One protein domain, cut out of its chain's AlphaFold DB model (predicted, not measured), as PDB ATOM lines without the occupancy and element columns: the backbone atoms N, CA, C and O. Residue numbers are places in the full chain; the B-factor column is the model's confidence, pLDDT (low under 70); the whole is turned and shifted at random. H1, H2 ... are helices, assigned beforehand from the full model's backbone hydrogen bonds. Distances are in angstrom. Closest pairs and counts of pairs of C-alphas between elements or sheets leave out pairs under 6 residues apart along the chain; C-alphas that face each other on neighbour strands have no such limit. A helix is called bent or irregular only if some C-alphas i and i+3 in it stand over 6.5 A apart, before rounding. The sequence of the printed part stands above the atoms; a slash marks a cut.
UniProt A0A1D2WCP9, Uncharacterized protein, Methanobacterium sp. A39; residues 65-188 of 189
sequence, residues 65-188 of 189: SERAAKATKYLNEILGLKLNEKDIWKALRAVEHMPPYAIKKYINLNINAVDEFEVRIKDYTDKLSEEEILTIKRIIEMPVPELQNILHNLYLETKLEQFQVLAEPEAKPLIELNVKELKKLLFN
ATOM      1  N   SER A  65      48.147 -13.081-101.633       68.62
ATOM      2  CA  SER A  65      47.815 -13.928-102.791       68.62
ATOM      3  C   SER A  65      47.314 -15.309-102.363       68.62
ATOM      4  O   SER A  65      46.341 -15.805-102.909       68.62
ATOM      5  N   GLU A  66      47.918 -15.925-101.338       77.81
ATOM      6  CA  GLU A  66      47.440 -17.209-100.805       77.81
ATOM      7  C   GLU A  66      46.045 -17.068-100.171       77.81
ATOM      8  O   GLU A  66      45.186 -17.924-100.381       77.81
ATOM      9  N   ARG A  67      45.795 -15.972 -99.438       79.06
ATOM     10  CA  ARG A  67      44.467 -15.634 -98.899       79.06
ATOM     11  C   ARG A  67      43.450 -15.419-100.016       79.06
ATOM     12  O   ARG A  67      42.343 -15.938 -99.916       79.06
ATOM     13  N   ALA A  68      43.825 -14.701-101.076       83.56
ATOM     14  CA  ALA A  68      42.961 -14.489-102.232       83.56
ATOM     15  C   ALA A  68      42.611 -15.804-102.926       83.56
ATOM     16  O   ALA A  68      41.435 -16.044-103.178       83.56
ATOM     17  N   ALA A  69      43.583 -16.690-103.154       86.38
ATOM     18  CA  ALA A  69      43.340 -18.000-103.750       86.38
ATOM     19  C   ALA A  69      42.378 -18.852-102.900       86.38
ATOM     20  O   ALA A  69      41.423 -19.422-103.429       86.38
ATOM     21  N   LYS A  70      42.580 -18.892-101.576       86.56
ATOM     22  CA  LYS A  70      41.704 -19.616-100.636       86.56
ATOM     23  C   LYS A  70      40.285 -19.052-100.607       86.56
ATOM     24  O   LYS A  70      39.334 -19.806-100.779       86.56
ATOM     25  N   ALA A  71      40.149 -17.733-100.467       84.06
ATOM     26  CA  ALA A  71      38.853 -17.062-100.475       84.06
ATOM     27  C   ALA A  71      38.125 -17.250-101.815       84.06
ATOM     28  O   ALA A  71      36.937 -17.542-101.827       84.06
ATOM     29  N   THR A  72      38.843 -17.150-102.938       86.38
ATOM     30  CA  THR A  72      38.279 -17.361-104.282       86.38
ATOM     31  C   THR A  72      37.757 -18.778-104.439       86.38
ATOM     32  O   THR A  72      36.628 -18.968-104.881       86.38
ATOM     33  N   LYS A  73      38.555 -19.778-104.040       89.50
ATOM     34  CA  LYS A  73      38.144 -21.182-104.080       89.50
ATOM     35  C   LYS A  73      36.887 -21.409-103.237       89.50
ATOM     36  O   LYS A  73      35.912 -21.937-103.757       89.50
ATOM     37  N   TYR A  74      36.896 -20.960-101.982       86.50
ATOM     38  CA  TYR A  74      35.762 -21.105-101.069       86.50
ATOM     39  C   TYR A  74      34.484 -20.448-101.614       86.50
ATOM     40  O   TYR A  74      33.431 -21.078-101.650       86.50
ATOM     41  N   LEU A  75      34.576 -19.200-102.085       81.19
ATOM     42  CA  LEU A  75      33.425 -18.471-102.618       81.19
ATOM     43  C   LEU A  75      32.882 -19.109-103.900       81.19
ATOM     44  O   LEU A  75      31.669 -19.199-104.062       81.19
ATOM     45  N   ASN A  76      33.753 -19.591-104.787       86.69
ATOM     46  CA  ASN A  76      33.326 -20.291-105.997       86.69
ATOM     47  C   ASN A  76      32.636 -21.622-105.672       86.69
ATOM     48  O   ASN A  76      31.642 -21.949-106.312       86.69
ATOM     49  N   GLU A  77      33.114 -22.363-104.668       88.06
ATOM     50  CA  GLU A  77      32.491 -23.615-104.218       88.06
ATOM     51  C   GLU A  77      31.130 -23.372-103.557       88.06
ATOM     52  O   GLU A  77      30.159 -24.046-103.897       88.06
ATOM     53  N   ILE A  78      31.036 -22.401-102.642       80.69
ATOM     54  CA  ILE A  78      29.824 -22.201-101.838       80.69
ATOM     55  C   ILE A  78      28.739 -21.417-102.582       80.69
ATOM     56  O   ILE A  78      27.553 -21.678-102.404       80.69
ATOM     57  N   LEU A  79      29.134 -20.471-103.439       74.81
ATOM     58  CA  LEU A  79      28.208 -19.648-104.214       74.81
ATOM     59  C   LEU A  79      28.068 -20.151-105.658       74.81
ATOM     60  O   LEU A  79      27.264 -19.616-106.411       74.81
ATOM     61  N   GLY A  80      28.824 -21.156-106.104       77.06
ATOM     62  CA  GLY A  80      28.786 -21.595-107.505       77.06
ATOM     63  C   GLY A  80      29.168 -20.479-108.486       77.06
ATOM     64  O   GLY A  80      28.572 -20.365-109.553       77.06
ATOM     65  N   LEU A  81      30.097 -19.607-108.087       72.25
ATOM     66  CA  LEU A  81      30.542 -18.453-108.871       72.25
ATOM     67  C   LEU A  81      31.823 -18.748-109.650       72.25
ATOM     68  O   LEU A  81      32.555 -19.693-109.359       72.25
ATOM     69  N   LYS A  82      32.107 -17.903-110.645       79.75
ATOM     70  CA  LYS A  82      33.376 -17.884-111.386       79.75
ATOM     71  C   LYS A  82      34.167 -16.617-111.066       79.75
ATOM     72  O   LYS A  82      34.506 -15.837-111.952       79.75
ATOM     73  N   LEU A  83      34.447 -16.395-109.784       78.31
ATOM     74  CA  LEU A  83      35.235 -15.249-109.333       78.31
ATOM     75  C   LEU A  83      36.705 -15.423-109.724       78.31
ATOM     76  O   LEU A  83      37.275 -16.513-109.611       78.31
ATOM     77  N   ASN A  84      37.321 -14.323-110.151       82.88
ATOM     78  CA  ASN A  84      38.744 -14.243-110.461       82.88
ATOM     79  C   ASN A  84      39.553 -13.914-109.198       82.88
ATOM     80  O   ASN A  84      39.268 -12.933-108.509       82.88
ATOM     81  N   GLU A  85      40.628 -14.669-108.948       82.31
ATOM     82  CA  GLU A  85      41.544 -14.444-107.821       82.31
ATOM     83  C   GLU A  85      42.069 -13.006-107.769       82.31
ATOM     84  O   GLU A  85      42.193 -12.430-106.690       82.31
ATOM     85  N   LYS A  86      42.328 -12.387-108.926       77.56
ATOM     86  CA  LYS A  86      42.813 -11.003-108.992       77.56
ATOM     87  C   LYS A  86      41.805 -10.006-108.422       77.56
ATOM     88  O   LYS A  86      42.214  -9.015-107.815       77.56
ATOM     89  N   ASP A  87      40.517 -10.235-108.631       72.81
ATOM     90  CA  ASP A  87      39.468  -9.322-108.180       72.81
ATOM     91  C   ASP A  87      39.144  -9.554-106.702       72.81
ATOM     92  O   ASP A  87      39.060  -8.588-105.941       72.81
ATOM     93  N   ILE A  88      39.156 -10.813-106.252       76.44
ATOM     94  CA  ILE A  88      39.111 -11.151-104.823       76.44
ATOM     95  C   ILE A  88      40.314 -10.577-104.079       76.44
ATOM     96  O   ILE A  88      40.159 -10.001-103.009       76.44
ATOM     97  N   TRP A  89      41.511 -10.638-104.659       78.88
ATOM     98  CA  TRP A  89      42.700 -10.023-104.079       78.88
ATOM     99  C   TRP A  89      42.535  -8.510-103.878       78.88
ATOM    100  O   TRP A  89      42.882  -7.994-102.815       78.88
ATOM    101  N   LYS A  90      41.978  -7.786-104.862       70.81
ATOM    102  CA  LYS A  90      41.701  -6.344-104.716       70.81
ATOM    103  C   LYS A  90      40.700  -6.081-103.592       70.81
ATOM    104  O   LYS A  90      40.937  -5.183-102.786       70.81
ATOM    105  N   ALA A  91      39.625  -6.868-103.525       66.50
ATOM    106  CA  ALA A  91      38.607  -6.748-102.485       66.50
ATOM    107  C   ALA A  91      39.192  -7.019-101.089       66.50
ATOM    108  O   ALA A  91      39.017  -6.212-100.179       66.50
ATOM    109  N   LEU A  92      39.982  -8.087-100.933       73.75
ATOM    110  CA  LEU A  92      40.657  -8.406 -99.673       73.75
ATOM    111  C   LEU A  92      41.611  -7.296 -99.233       73.75
ATOM    112  O   LEU A  92      41.666  -6.993 -98.047       73.75
ATOM    113  N   ARG A  93      42.319  -6.639-100.159       75.81
ATOM    114  CA  ARG A  93      43.167  -5.489 -99.805       75.81
ATOM    115  C   ARG A  93      42.365  -4.292 -99.299       75.81
ATOM    116  O   ARG A  93      42.822  -3.615 -98.385       75.81
ATOM    117  N   ALA A  94      41.183  -4.034 -99.862       65.88
ATOM    118  CA  ALA A  94      40.301  -2.982 -99.359       65.88
ATOM    119  C   ALA A  94      39.817  -3.296 -97.932       65.88
ATOM    120  O   ALA A  94      39.848  -2.425 -97.067       65.88
ATOM    121  N   VAL A  95      39.462  -4.558 -97.672       66.62
ATOM    122  CA  VAL A  95      39.071  -5.047 -96.340       66.62
ATOM    123  C   VAL A  95      40.241  -4.954 -95.350       66.62
ATOM    124  O   VAL A  95      40.068  -4.432 -94.254       66.62
ATOM    125  N   GLU A  96      41.446  -5.382 -95.740       72.94
ATOM    126  CA  GLU A  96      42.670  -5.300 -94.923       72.94
ATOM    127  C   GLU A  96      43.012  -3.864 -94.500       72.94
ATOM    128  O   GLU A  96      43.609  -3.656 -93.444       72.94
ATOM    129  N   HIS A  97      42.655  -2.868 -95.314       73.88
ATOM    130  CA  HIS A  97      42.891  -1.457 -95.012       73.88
ATOM    131  C   HIS A  97      41.859  -0.847 -94.063       73.88
ATOM    132  O   HIS A  97      42.094   0.250 -93.558       73.88
ATOM    133  N   MET A  98      40.752  -1.539 -93.782       64.69
ATOM    134  CA  MET A  98      39.762  -1.085 -92.816       64.69
ATOM    135  C   MET A  98      40.119  -1.609 -91.419       64.69
ATOM    136  O   MET A  98      40.105  -2.821 -91.197       64.69
ATOM    137  N   PRO A  99      40.431  -0.742 -90.440       77.81
ATOM    138  CA  PRO A  99      40.735  -1.206 -89.095       77.81
ATOM    139  C   PRO A  99      39.513  -1.886 -88.447       77.81
ATOM    140  O   PRO A  99      38.407  -1.349 -88.555       77.81
ATOM    141  N   PRO A 100      39.670  -2.997 -87.701       79.31
ATOM    142  CA  PRO A 100      38.539  -3.687 -87.069       79.31
ATOM    143  C   PRO A 100      37.692  -2.793 -86.150       79.31
ATOM    144  O   PRO A 100      36.472  -2.933 -86.089       79.31
ATOM    145  N   TYR A 101      38.306  -1.819 -85.467       81.38
ATOM    146  CA  TYR A 101      37.577  -0.856 -84.634       81.38
ATOM    147  C   TYR A 101      36.658   0.068 -85.450       81.38
ATOM    148  O   TYR A 101      35.632   0.509 -84.936       81.38
ATOM    149  N   ALA A 102      37.001   0.359 -86.711       77.25
ATOM    150  CA  ALA A 102      36.167   1.169 -87.591       77.25
ATOM    151  C   ALA A 102      34.900   0.395 -87.977       77.25
ATOM    152  O   ALA A 102      33.807   0.947 -87.897       77.25
ATOM    153  N   ILE A 103      35.028  -0.905 -88.264       77.75
ATOM    154  CA  ILE A 103      33.882  -1.792 -88.516       77.75
ATOM    155  C   ILE A 103      32.988  -1.877 -87.279       77.75
ATOM    156  O   ILE A 103      31.781  -1.692 -87.384       77.75
ATOM    157  N   LYS A 104      33.570  -2.064 -86.087       84.25
ATOM    158  CA  LYS A 104      32.805  -2.046 -84.826       84.25
ATOM    159  C   LYS A 104      32.054  -0.730 -84.625       84.25
ATOM    160  O   LYS A 104      30.909  -0.737 -84.193       84.25
ATOM    161  N   LYS A 105      32.672   0.404 -84.969       82.06
ATOM    162  CA  LYS A 105      32.003   1.709 -84.931       82.06
ATOM    163  C   LYS A 105      30.829   1.772 -85.914       82.06
ATOM    164  O   LYS A 105      29.782   2.280 -85.537       82.06
ATOM    165  N   TYR A 106      30.983   1.243 -87.129       78.12
ATOM    166  CA  TYR A 106      29.904   1.176 -88.122       78.12
ATOM    167  C   TYR A 106      28.738   0.317 -87.628       78.12
ATOM    168  O   TYR A 106      27.592   0.735 -87.758       78.12
ATOM    169  N   ILE A 107      29.035  -0.827 -87.002       84.62
ATOM    170  CA  ILE A 107      28.039  -1.699 -86.364       84.62
ATOM    171  C   ILE A 107      27.297  -0.939 -85.260       84.62
ATOM    172  O   ILE A 107      26.074  -0.852 -85.295       84.62
ATOM    173  N   ASN A 108      28.027  -0.322 -84.329       88.25
ATOM    174  CA  ASN A 108      27.433   0.389 -83.191       88.25
ATOM    175  C   ASN A 108      26.558   1.576 -83.610       88.25
ATOM    176  O   ASN A 108      25.584   1.892 -82.934       88.25
ATOM    177  N   LEU A 109      26.928   2.259 -84.695       84.75
ATOM    178  CA  LEU A 109      26.177   3.391 -85.237       84.75
ATOM    179  C   LEU A 109      25.103   2.970 -86.247       84.75
ATOM    180  O   LEU A 109      24.359   3.829 -86.710       84.75
ATOM    181  N   ASN A 110      25.029   1.679 -86.589       86.44
ATOM    182  CA  ASN A 110      24.130   1.122 -87.594       86.44
ATOM    183  C   ASN A 110      24.135   1.923 -88.914       86.44
ATOM    184  O   ASN A 110      23.095   2.366 -89.398       86.44
ATOM    185  N   ILE A 111      25.332   2.172 -89.456       81.56
ATOM    186  CA  ILE A 111      25.525   3.037 -90.629       81.56
ATOM    187  C   ILE A 111      24.913   2.414 -91.893       81.56
ATOM    188  O   ILE A 111      25.215   1.274 -92.256       81.56
ATOM    189  N   ASN A 112      24.109   3.201 -92.610       83.25
ATOM    190  CA  ASN A 112      23.656   2.874 -93.959       83.25
ATOM    191  C   ASN A 112      24.762   3.211 -94.976       83.25
ATOM    192  O   ASN A 112      24.858   4.337 -95.455       83.25
ATOM    193  N   ALA A 113      25.615   2.238 -95.291       78.50
ATOM    194  CA  ALA A 113      26.687   2.417 -96.266       78.50
ATOM    195  C   ALA A 113      26.151   2.479 -97.706       78.50
ATOM    196  O   ALA A 113      26.790   3.074 -98.570       78.50
ATOM    197  N   VAL A 114      24.986   1.883 -97.980       74.81
ATOM    198  CA  VAL A 114      24.370   1.935 -99.315       74.81
ATOM    199  C   VAL A 114      23.999   3.369 -99.681       74.81
ATOM    200  O   VAL A 114      24.295   3.793-100.793       74.81
ATOM    201  N   ASP A 115      23.434   4.119 -98.736       77.88
ATOM    202  CA  ASP A 115      23.125   5.546 -98.895       77.88
ATOM    203  C   ASP A 115      24.400   6.384 -99.106       77.88
ATOM    204  O   ASP A 115      24.495   7.157-100.057       77.88
ATOM    205  N   GLU A 116      25.449   6.145 -98.308       74.81
ATOM    206  CA  GLU A 116      26.733   6.857 -98.439       74.81
ATOM    207  C   GLU A 116      27.400   6.643 -99.814       74.81
ATOM    208  O   GLU A 116      28.073   7.536-100.341       74.81
ATOM    209  N   PHE A 117      27.210   5.466-100.416       77.56
ATOM    210  CA  PHE A 117      27.856   5.076-101.670       77.56
ATOM    211  C   PHE A 117      26.901   4.953-102.862       77.56
ATOM    212  O   PHE A 117      27.322   4.447-103.905       77.56
ATOM    213  N   GLU A 118      25.669   5.461-102.762       77.62
ATOM    214  CA  GLU A 118      24.593   5.230-103.734       77.62
ATOM    215  C   GLU A 118      25.030   5.497-105.183       77.62
ATOM    216  O   GLU A 118      24.890   4.638-106.056       77.62
ATOM    217  N   VAL A 119      25.636   6.667-105.427       75.75
ATOM    218  CA  VAL A 119      26.110   7.089-106.757       75.75
ATOM    219  C   VAL A 119      27.114   6.086-107.329       75.75
ATOM    220  O   VAL A 119      27.001   5.672-108.478       75.75
ATOM    221  N   ARG A 120      28.075   5.633-106.514       68.88
ATOM    222  CA  ARG A 120      29.112   4.689-106.960       68.88
ATOM    223  C   ARG A 120      28.554   3.293-107.200       68.88
ATOM    224  O   ARG A 120      29.054   2.594-108.076       68.88
ATOM    225  N   ILE A 121      27.562   2.884-106.406       72.75
ATOM    226  CA  ILE A 121      26.887   1.598-106.581       72.75
ATOM    227  C   ILE A 121      26.145   1.609-107.917       72.75
ATOM    228  O   ILE A 121      26.381   0.716-108.725       72.75
ATOM    229  N   LYS A 122      25.349   2.648-108.204       79.12
ATOM    230  CA  LYS A 122      24.648   2.806-109.490       79.12
ATOM    231  C   LYS A 122      25.612   2.804-110.683       79.12
ATOM    232  O   LYS A 122      25.453   1.988-111.586       79.12
ATOM    233  N   ASP A 123      26.680   3.602-110.616       75.62
ATOM    234  CA  ASP A 123      27.710   3.682-111.666       75.62
ATOM    235  C   ASP A 123      28.408   2.341-111.963       75.62
ATOM    236  O   ASP A 123      29.017   2.170-113.031       75.62
ATOM    237  N   TYR A 124      28.430   1.423-110.993       72.69
ATOM    238  CA  TYR A 124      28.998   0.089-111.158       72.69
ATOM    239  C   TYR A 124      27.951  -0.915-111.640       72.69
ATOM    240  O   TYR A 124      28.264  -1.718-112.515       72.69
ATOM    241  N   THR A 125      26.719  -0.833-111.132       75.25
ATOM    242  CA  THR A 125      25.591  -1.679-111.545       75.25
ATOM    243  C   THR A 125      25.334  -1.603-113.044       75.25
ATOM    244  O   THR A 125      25.157  -2.641-113.672       75.25
ATOM    245  N   ASP A 126      25.428  -0.412-113.639       79.62
ATOM    246  CA  ASP A 126      25.235  -0.214-115.085       79.62
ATOM    247  C   ASP A 126      26.267  -0.954-115.960       79.62
ATOM    248  O   ASP A 126      26.111  -1.055-117.176       79.62
ATOM    249  N   LYS A 127      27.350  -1.459-115.357       80.38
ATOM    250  CA  LYS A 127      28.435  -2.185-116.037       80.38
ATOM    251  C   LYS A 127      28.391  -3.690-115.787       80.38
ATOM    252  O   LYS A 127      29.258  -4.399-116.298       80.38
ATOM    253  N   LEU A 128      27.437  -4.165-114.989       77.88
ATOM    254  CA  LEU A 128      27.295  -5.575-114.660       77.88
ATOM    255  C   LEU A 128      26.571  -6.328-115.774       77.88
ATOM    256  O   LEU A 128      25.607  -5.844-116.363       77.88
ATOM    257  N   SER A 129      27.019  -7.551-116.028       84.62
ATOM    258  CA  SER A 129      26.285  -8.518-116.838       84.62
ATOM    259  C   SER A 129      25.046  -9.045-116.105       84.62
ATOM    260  O   SER A 129      24.962  -9.010-114.876       84.62
ATOM    261  N   GLU A 130      24.090  -9.603-116.850       86.69
ATOM    262  CA  GLU A 130      22.893 -10.228-116.266       86.69
ATOM    263  C   GLU A 130      23.240 -11.351-115.271       86.69
ATOM    264  O   GLU A 130      22.605 -11.472-114.223       86.69
ATOM    265  N   GLU A 131      24.285 -12.140-115.549       81.62
ATOM    266  CA  GLU A 131      24.773 -13.200-114.652       81.62
ATOM    267  C   GLU A 131      25.305 -12.630-113.324       81.62
ATOM    268  O   GLU A 131      25.061 -13.188-112.247       81.62
ATOM    269  N   GLU A 132      25.989 -11.485-113.374       77.31
ATOM    270  CA  GLU A 132      26.479 -10.783-112.186       77.31
ATOM    271  C   GLU A 132      25.327 -10.165-111.380       77.31
ATOM    272  O   GLU A 132      25.321 -10.272-110.153       77.31
ATOM    273  N   ILE A 133      24.312  -9.596-112.039       83.25
ATOM    274  CA  ILE A 133      23.113  -9.071-111.365       83.25
ATOM    275  C   ILE A 133      22.333 -10.197-110.673       83.25
ATOM    276  O   ILE A 133      21.963 -10.058-109.505       83.25
ATOM    277  N   LEU A 134      22.129 -11.336-111.342       84.38
ATOM    278  CA  LEU A 134      21.480 -12.513-110.748       84.38
ATOM    279  C   LEU A 134      22.270 -13.057-109.554       84.38
ATOM    280  O   LEU A 134      21.691 -13.447-108.538       84.38
ATOM    281  N   THR A 135      23.598 -13.041-109.649       78.19
ATOM    282  CA  THR A 135      24.483 -13.405-108.540       78.19
ATOM    283  C   THR A 135      24.275 -12.494-107.335       78.19
ATOM    284  O   THR A 135      24.120 -12.993-106.220       78.19
ATOM    285  N   ILE A 136      24.254 -11.175-107.551       79.50
ATOM    286  CA  ILE A 136      24.016 -10.196-106.487       79.50
ATOM    287  C   ILE A 136      22.641 -10.427-105.865       79.50
ATOM    288  O   ILE A 136      22.559 -10.521-104.642       79.50
ATOM    289  N   LYS A 137      21.593 -10.601-106.685       82.75
ATOM    290  CA  LYS A 137      20.228 -10.878-106.217       82.75
ATOM    291  C   LYS A 137      20.177 -12.102-105.303       82.75
ATOM    292  O   LYS A 137      19.650 -12.033-104.197       82.75
ATOM    293  N   ARG A 138      20.824 -13.197-105.701       82.50
ATOM    294  CA  ARG A 138      20.890 -14.406-104.873       82.50
ATOM    295  C   ARG A 138      21.601 -14.166-103.538       82.50
ATOM    296  O   ARG A 138      21.155 -14.687-102.526       82.50
ATOM    297  N   ILE A 139      22.695 -13.397-103.516       79.44
ATOM    298  CA  ILE A 139      23.449 -13.118-102.279       79.44
ATOM    299  C   ILE A 139      22.634 -12.242-101.323       79.44
ATOM    300  O   ILE A 139      22.565 -12.539-100.136       79.44
ATOM    301  N   ILE A 140      21.998 -11.176-101.808       82.12
ATOM    302  CA  ILE A 140      21.205 -10.282-100.947       82.12
ATOM    303  C   ILE A 140      19.913 -10.945-100.450       82.12
ATOM    304  O   ILE A 140      19.355 -10.544 -99.431       82.12
ATOM    305  N   GLU A 141      19.400 -11.949-101.160       87.81
ATOM    306  CA  GLU A 141      18.263 -12.761-100.720       87.81
ATOM    307  C   GLU A 141      18.629 -13.780 -99.634       87.81
ATOM    308  O   GLU A 141      17.728 -14.247 -98.937       87.81
ATOM    309  N   MET A 142      19.919 -14.078 -99.429       84.38
ATOM    310  CA  MET A 142      20.348 -14.992 -98.371       84.38
ATOM    311  C   MET A 142      19.951 -14.466 -96.984       84.38
ATOM    312  O   MET A 142      20.137 -13.280 -96.686       84.38
ATOM    313  N   PRO A 143      19.459 -15.343 -96.091       91.81
ATOM    314  CA  PRO A 143      19.280 -15.001 -94.691       91.81
ATOM    315  C   PRO A 143      20.586 -14.486 -94.081       91.81
ATOM    316  O   PRO A 143      21.653 -15.072 -94.269       91.81
ATOM    317  N   VAL A 144      20.510 -13.422 -93.278       86.69
ATOM    318  CA  VAL A 144      21.699 -12.842 -92.631       86.69
ATOM    319  C   VAL A 144      22.522 -13.858 -91.824       86.69
ATOM    320  O   VAL A 144      23.745 -13.808 -91.934       86.69
ATOM    321  N   PRO A 145      21.935 -14.835 -91.102       92.38
ATOM    322  CA  PRO A 145      22.723 -15.892 -90.464       92.38
ATOM    323  C   PRO A 145      23.589 -16.710 -91.439       92.38
ATOM    324  O   PRO A 145      24.698 -17.111 -91.094       92.38
ATOM    325  N   GLU A 146      23.128 -16.935 -92.671       89.31
ATOM    326  CA  GLU A 146      23.917 -17.623 -93.700       89.31
ATOM    327  C   GLU A 146      25.064 -16.741 -94.204       89.31
ATOM    328  O   GLU A 146      26.197 -17.213 -94.323       89.31
ATOM    329  N   LEU A 147      24.814 -15.441 -94.405       83.88
ATOM    330  CA  LEU A 147      25.862 -14.469 -94.737       83.88
ATOM    331  C   LEU A 147      26.929 -14.390 -93.633       83.88
ATOM    332  O   LEU A 147      28.124 -14.365 -93.928       83.88
ATOM    333  N   GLN A 148      26.521 -14.416 -92.364       87.38
ATOM    334  CA  GLN A 148      27.439 -14.431 -91.222       87.38
ATOM    335  C   GLN A 148      28.266 -15.723 -91.157       87.38
ATOM    336  O   GLN A 148      29.462 -15.661 -90.873       87.38
ATOM    337  N   ASN A 149      27.696 -16.877 -91.522       92.69
ATOM    338  CA  ASN A 149      28.458 -18.123 -91.656       92.69
ATOM    339  C   ASN A 149      29.508 -18.050 -92.777       92.69
ATOM    340  O   ASN A 149      30.637 -18.512 -92.603       92.69
ATOM    341  N   ILE A 150      29.170 -17.445 -93.920       86.94
ATOM    342  CA  ILE A 150      30.126 -17.211 -95.016       86.94
ATOM    343  C   ILE A 150      31.268 -16.303 -94.538       86.94
ATOM    344  O   ILE A 150      32.439 -16.615 -94.764       86.94
ATOM    345  N   LEU A 151      30.948 -15.216 -93.830       86.69
ATOM    346  CA  LEU A 151      31.935 -14.300 -93.249       86.69
ATOM    347  C   LEU A 151      32.832 -15.004 -92.220       86.69
ATOM    348  O   LEU A 151      34.052 -14.832 -92.249       86.69
ATOM    349  N   HIS A 152      32.266 -15.865 -91.372       92.25
ATOM    350  CA  HIS A 152      33.036 -16.667 -90.424       92.25
ATOM    351  C   HIS A 152      34.050 -17.570 -91.140       92.25
ATOM    352  O   HIS A 152      35.233 -17.586 -90.797       92.25
ATOM    353  N   ASN A 153      33.626 -18.279 -92.185       86.44
ATOM    354  CA  ASN A 153      34.517 -19.150 -92.952       86.44
ATOM    355  C   ASN A 153      35.583 -18.356 -93.722       86.44
ATOM    356  O   ASN A 153      36.749 -18.751 -93.742       86.44
ATOM    357  N   LEU A 154      35.238 -17.187 -94.271       82.25
ATOM    358  CA  LEU A 154      36.224 -16.274 -94.853       82.25
ATOM    359  C   LEU A 154      37.261 -15.825 -93.819       82.25
ATOM    360  O   LEU A 154      38.447 -15.745 -94.146       82.25
ATOM    361  N   TYR A 155      36.865 -15.582 -92.567       86.56
ATOM    362  CA  TYR A 155      37.820 -15.349 -91.485       86.56
ATOM    363  C   TYR A 155      38.708 -16.575 -91.239       86.56
ATOM    364  O   TYR A 155      39.926 -16.424 -91.127       86.56
ATOM    365  N   LEU A 156      38.156 -17.791 -91.212       87.38
ATOM    366  CA  LEU A 156      38.955 -19.007 -91.028       87.38
ATOM    367  C   LEU A 156      40.018 -19.174 -92.123       87.38
ATOM    368  O   LEU A 156      41.164 -19.500 -91.789       87.38
ATOM    369  N   GLU A 157      39.672 -18.874 -93.376       82.81
ATOM    370  CA  GLU A 157      40.562 -18.980 -94.538       82.81
ATOM    371  C   GLU A 157      41.597 -17.851 -94.625       82.81
ATOM    372  O   GLU A 157      42.759 -18.078 -94.981       82.81
ATOM    373  N   THR A 158      41.196 -16.621 -94.296       78.56
ATOM    374  CA  THR A 158      42.017 -15.425 -94.546       78.56
ATOM    375  C   THR A 158      42.714 -14.872 -93.304       78.56
ATOM    376  O   THR A 158      43.756 -14.221 -93.421       78.56
ATOM    377  N   LYS A 159      42.178 -15.165 -92.114       85.88
ATOM    378  CA  LYS A 159      42.543 -14.571 -90.817       85.88
ATOM    379  C   LYS A 159      42.356 -13.050 -90.754       85.88
ATOM    380  O   LYS A 159      43.047 -12.384 -89.991       85.88
ATOM    381  N   LEU A 160      41.446 -12.497 -91.560       81.25
ATOM    382  CA  LEU A 160      41.078 -11.082 -91.498       81.25
ATOM    383  C   LEU A 160      40.015 -10.853 -90.424       81.25
ATOM    384  O   LEU A 160      38.863 -11.250 -90.589       81.25
ATOM    385  N   GLU A 161      40.406 -10.196 -89.332       88.06
ATOM    386  CA  GLU A 161      39.533  -9.882 -88.189       88.06
ATOM    387  C   GLU A 161      38.281  -9.090 -88.594       88.06
ATOM    388  O   GLU A 161      37.252  -9.171 -87.937       88.06
ATOM    389  N   GLN A 162      38.335  -8.359 -89.706       84.62
ATOM    390  CA  GLN A 162      37.196  -7.650 -90.283       84.62
ATOM    391  C   GLN A 162      36.023  -8.592 -90.586       84.62
ATOM    392  O   GLN A 162      34.878  -8.271 -90.276       84.62
ATOM    393  N   PHE A 163      36.313  -9.768 -91.149       85.69
ATOM    394  CA  PHE A 163      35.295 -10.782 -91.408       85.69
ATOM    395  C   PHE A 163      34.792 -11.423 -90.122       85.69
ATOM    396  O   PHE A 163      33.604 -11.703 -90.023       85.69
ATOM    397  N   GLN A 164      35.665 -11.595 -89.126       93.81
ATOM    398  CA  GLN A 164      35.248 -12.072 -87.812       93.81
ATOM    399  C   GLN A 164      34.237 -11.108 -87.189       93.81
ATOM    400  O   GLN A 164      33.150 -11.528 -86.828       93.81
ATOM    401  N   VAL A 165      34.558  -9.811 -87.138       88.69
ATOM    402  CA  VAL A 165      33.689  -8.779 -86.553       88.69
ATOM    403  C   VAL A 165      32.311  -8.736 -87.222       88.69
ATOM    404  O   VAL A 165      31.316  -8.548 -86.533       88.69
ATOM    405  N   LEU A 166      32.237  -8.914 -88.544       82.38
ATOM    406  CA  LEU A 166      30.964  -8.949 -89.274       82.38
ATOM    407  C   LEU A 166      30.210 -10.281 -89.121       82.38
ATOM    408  O   LEU A 166      28.998 -10.324 -89.322       82.38
ATOM    409  N   ALA A 167      30.904 -11.364 -88.776       92.38
ATOM    410  CA  ALA A 167      30.283 -12.657 -88.510       92.38
ATOM    411  C   ALA A 167      29.617 -12.727 -87.126       92.38
ATOM    412  O   ALA A 167      28.753 -13.577 -86.920       92.38
ATOM    413  N   GLU A 168      29.994 -11.850 -86.190       95.12
ATOM    414  CA  GLU A 168      29.429 -11.841 -84.839       95.12
ATOM    415  C   GLU A 168      27.949 -11.399 -84.828       95.12
ATOM    416  O   GLU A 168      27.552 -10.539 -85.627       95.12
ATOM    417  N   PRO A 169      27.108 -11.931 -83.917       96.38
ATOM    418  CA  PRO A 169      25.676 -11.621 -83.855       96.38
ATOM    419  C   PRO A 169      25.349 -10.127 -83.764       96.38
ATOM    420  O   PRO A 169      24.336  -9.688 -84.308       96.38
ATOM    421  N   GLU A 170      26.203  -9.328 -83.125       94.44
ATOM    422  CA  GLU A 170      26.025  -7.882 -82.970       94.44
ATOM    423  C   GLU A 170      26.046  -7.135 -84.310       94.44
ATOM    424  O   GLU A 170      25.461  -6.060 -84.418       94.44
ATOM    425  N   ALA A 171      26.677  -7.698 -85.347       90.06
ATOM    426  CA  ALA A 171      26.702  -7.118 -86.688       90.06
ATOM    427  C   ALA A 171      25.394  -7.334 -87.468       90.06
ATOM    428  O   ALA A 171      25.178  -6.682 -88.492       90.06
ATOM    429  N   LYS A 172      24.510  -8.226 -87.000       93.56
ATOM    430  CA  LYS A 172      23.286  -8.606 -87.717       93.56
ATOM    431  C   LYS A 172      22.405  -7.403 -88.099       93.56
ATOM    432  O   LYS A 172      22.068  -7.318 -89.279       93.56
ATOM    433  N   PRO A 173      22.082  -6.448 -87.200       93.50
ATOM    434  CA  PRO A 173      21.243  -5.302 -87.560       93.50
ATOM    435  C   PRO A 173      21.848  -4.434 -88.674       93.50
ATOM    436  O   PRO A 173      21.128  -3.988 -89.565       93.50
ATOM    437  N   LEU A 174      23.177  -4.255 -88.667       90.19
ATOM    438  CA  LEU A 174      23.894  -3.518 -89.709       90.19
ATOM    439  C   LEU A 174      23.784  -4.223 -91.063       90.19
ATOM    440  O   LEU A 174      23.551  -3.573 -92.085       90.19
ATOM    441  N   ILE A 175      23.964  -5.545 -91.080       84.69
ATOM    442  CA  ILE A 175      23.880  -6.344 -92.307       84.69
ATOM    443  C   ILE A 175      22.444  -6.329 -92.840       84.69
ATOM    444  O   ILE A 175      22.252  -6.098 -94.030       84.69
ATOM    445  N   GLU A 176      21.438  -6.502 -91.978       91.88
ATOM    446  CA  GLU A 176      20.020  -6.434 -92.360       91.88
ATOM    447  C   GLU A 176      19.661  -5.079 -92.978       91.88
ATOM    448  O   GLU A 176      19.034  -5.040 -94.038       91.88
ATOM    449  N   LEU A 177      20.105  -3.978 -92.360       88.94
ATOM    450  CA  LEU A 177      19.922  -2.630 -92.894       88.94
ATOM    451  C   LEU A 177      20.531  -2.502 -94.295       88.94
ATOM    452  O   LEU A 177      19.837  -2.137 -95.237       88.94
ATOM    453  N   ASN A 178      21.816  -2.826 -94.447       84.94
ATOM    454  CA  ASN A 178      22.525  -2.614 -95.709       84.94
ATOM    455  C   ASN A 178      22.041  -3.561 -96.818       84.94
ATOM    456  O   ASN A 178      21.976  -3.158 -97.973       84.94
ATOM    457  N   VAL A 179      21.639  -4.792 -96.494       88.00
ATOM    458  CA  VAL A 179      21.019  -5.711 -97.464       88.00
ATOM    459  C   VAL A 179      19.668  -5.177 -97.934       88.00
ATOM    460  O   VAL A 179      19.387  -5.205 -99.132       88.00
ATOM    461  N   LYS A 180      18.838  -4.668 -97.017       91.69
ATOM    462  CA  LYS A 180      17.542  -4.069 -97.357       91.69
ATOM    463  C   LYS A 180      17.709  -2.838 -98.248       91.69
ATOM    464  O   LYS A 180      17.036  -2.721 -99.265       91.69
ATOM    465  N   GLU A 181      18.614  -1.938 -97.889       83.75
ATOM    466  CA  GLU A 181      18.854  -0.719 -98.665       83.75
ATOM    467  C   GLU A 181      19.452  -1.040-100.041       83.75
ATOM    468  O   GLU A 181      19.071  -0.428-101.037       83.75
ATOM    469  N   LEU A 182      20.308  -2.065-100.138       82.75
ATOM    470  CA  LEU A 182      20.847  -2.521-101.419       82.75
ATOM    471  C   LEU A 182      19.767  -3.154-102.309       82.75
ATOM    472  O   LEU A 182      19.765  -2.913-103.516       82.75
ATOM    473  N   LYS A 183      18.823  -3.914-101.734       90.12
ATOM    474  CA  LYS A 183      17.646  -4.437-102.457       90.12
ATOM    475  C   LYS A 183      16.804  -3.313-103.041       90.12
ATOM    476  O   LYS A 183      16.530  -3.316-104.241       90.12
ATOM    477  N   LYS A 184      16.498  -2.311-102.221       92.25
ATOM    478  CA  LYS A 184      15.749  -1.129-102.639       92.25
ATOM    479  C   LYS A 184      16.460  -0.384-103.762       92.25
ATOM    480  O   LYS A 184      15.826   0.000-104.738       92.25
ATOM    481  N   LEU A 185      17.775  -0.207-103.643       85.88
ATOM    482  CA  LEU A 185      18.575   0.517-104.625       85.88
ATOM    483  C   LEU A 185      18.669  -0.206-105.977       85.88
ATOM    484  O   LEU A 185      18.601   0.445-107.017       85.88
ATOM    485  N   LEU A 186      18.869  -1.526-105.968       83.19
ATOM    486  CA  LEU A 186      19.164  -2.303-107.177       83.19
ATOM    487  C   LEU A 186      17.922  -2.899-107.848       83.19
ATOM    488  O   LEU A 186      17.920  -3.084-109.063       83.19
ATOM    489  N   PHE A 187      16.884  -3.214-107.074       88.81
ATOM    490  CA  PHE A 187      15.712  -3.959-107.547       88.81
ATOM    491  C   PHE A 187      14.387  -3.237-107.286       88.81
ATOM    492  O   PHE A 187      13.351  -3.709-107.745       88.81
ATOM    493  N   ASN A 188      14.407  -2.076-106.614       85.12
ATOM    494  CA  ASN A 188      13.210  -1.360-106.154       85.12
ATOM    495  C   ASN A 188      12.305  -2.218-105.242       85.12
ATOM    496  O   ASN A 188      11.083  -2.062-105.267       85.12
TER     497      ASN A 188
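This is residues 65 to 188 of the 189 residues of an uncharacterized protein of Methanobacterium sp. A39 (UniProt A0A1D2WCP9). Nine helices, mostly short, form an arch round a middle that no helix runs through, with one foot made by H1 and H2 and the other by H5 and H6. H3 and the hairpin of H7 and H8 span the top, and the long H9 runs from there down to the second foot. The printed part has 124 residues, all helix in class, H1 to H9 in chain order, with no named strand. It is compact, with a radius of gyration of the C-alphas of 14.2 A and spans of 37 by 34 by 25 A.

H1, residues 65 to 79, begins at C-alpha 65 (47.815, -13.928, -102.791) and is 20.5 A long. H2 is residues 85 to 96, H3 100 to 109, H4 113 to 116, H5 118 to 125 and H6 130 to 141. H7, residues 144 to 158, is 20.6 A long; H8 is residues 161 to 167. H9, residues 169 to 187, is 26.8 A long and ends at C-alpha 187 (15.712, -3.959, -107.547); it is irregular, with C-alphas 170 and 173 7.1 A apart.

H9, the hub, touches five helices; the closest C-alphas are Ile 107 of H3 with Ala 171 at 5.6 A, Val 114 of H4 with Leu 182 at 6.1 A, Ile 140 of H6 with Val 179 at 5.7 A and Val 144 of H7 with Glu 176 at 6.6 A. H5 only just touches it, with 3 pairs of C-alphas within 8 A, the closest Glu 118 and Leu 185 at 7.7 A. H7 and H8 form a hairpin at a shallow tilt of 21 degrees, C-alphas 148 and 167 being closest at 4.3 A. H3 touches H8, closest at C-alphas 100 and 162, 5.3 A. H1 touches H7, closest at C-alphas 67 and 158, 5.0 A, and H2, about perpendicular at 73 degrees, closest at C-alphas 68 and 89, 4.8 A. H1 and H6 are only just apart, at 8.3 A. Every O i to N i+4 pair is within hydrogen-bond range in H1, H2, H3, H5, H6, H7 and H8; in H9 13 of 15 are, and H4 is too short for one.

The C-alphas farthest apart, Glu 66 and Asn 188, are 38.1 A apart. The printed part has no cut, and the links are tight. Mean pLDDT of the printed part is 82.4; residues 65, 91, 94 to 95, 98 and 120 are under 70.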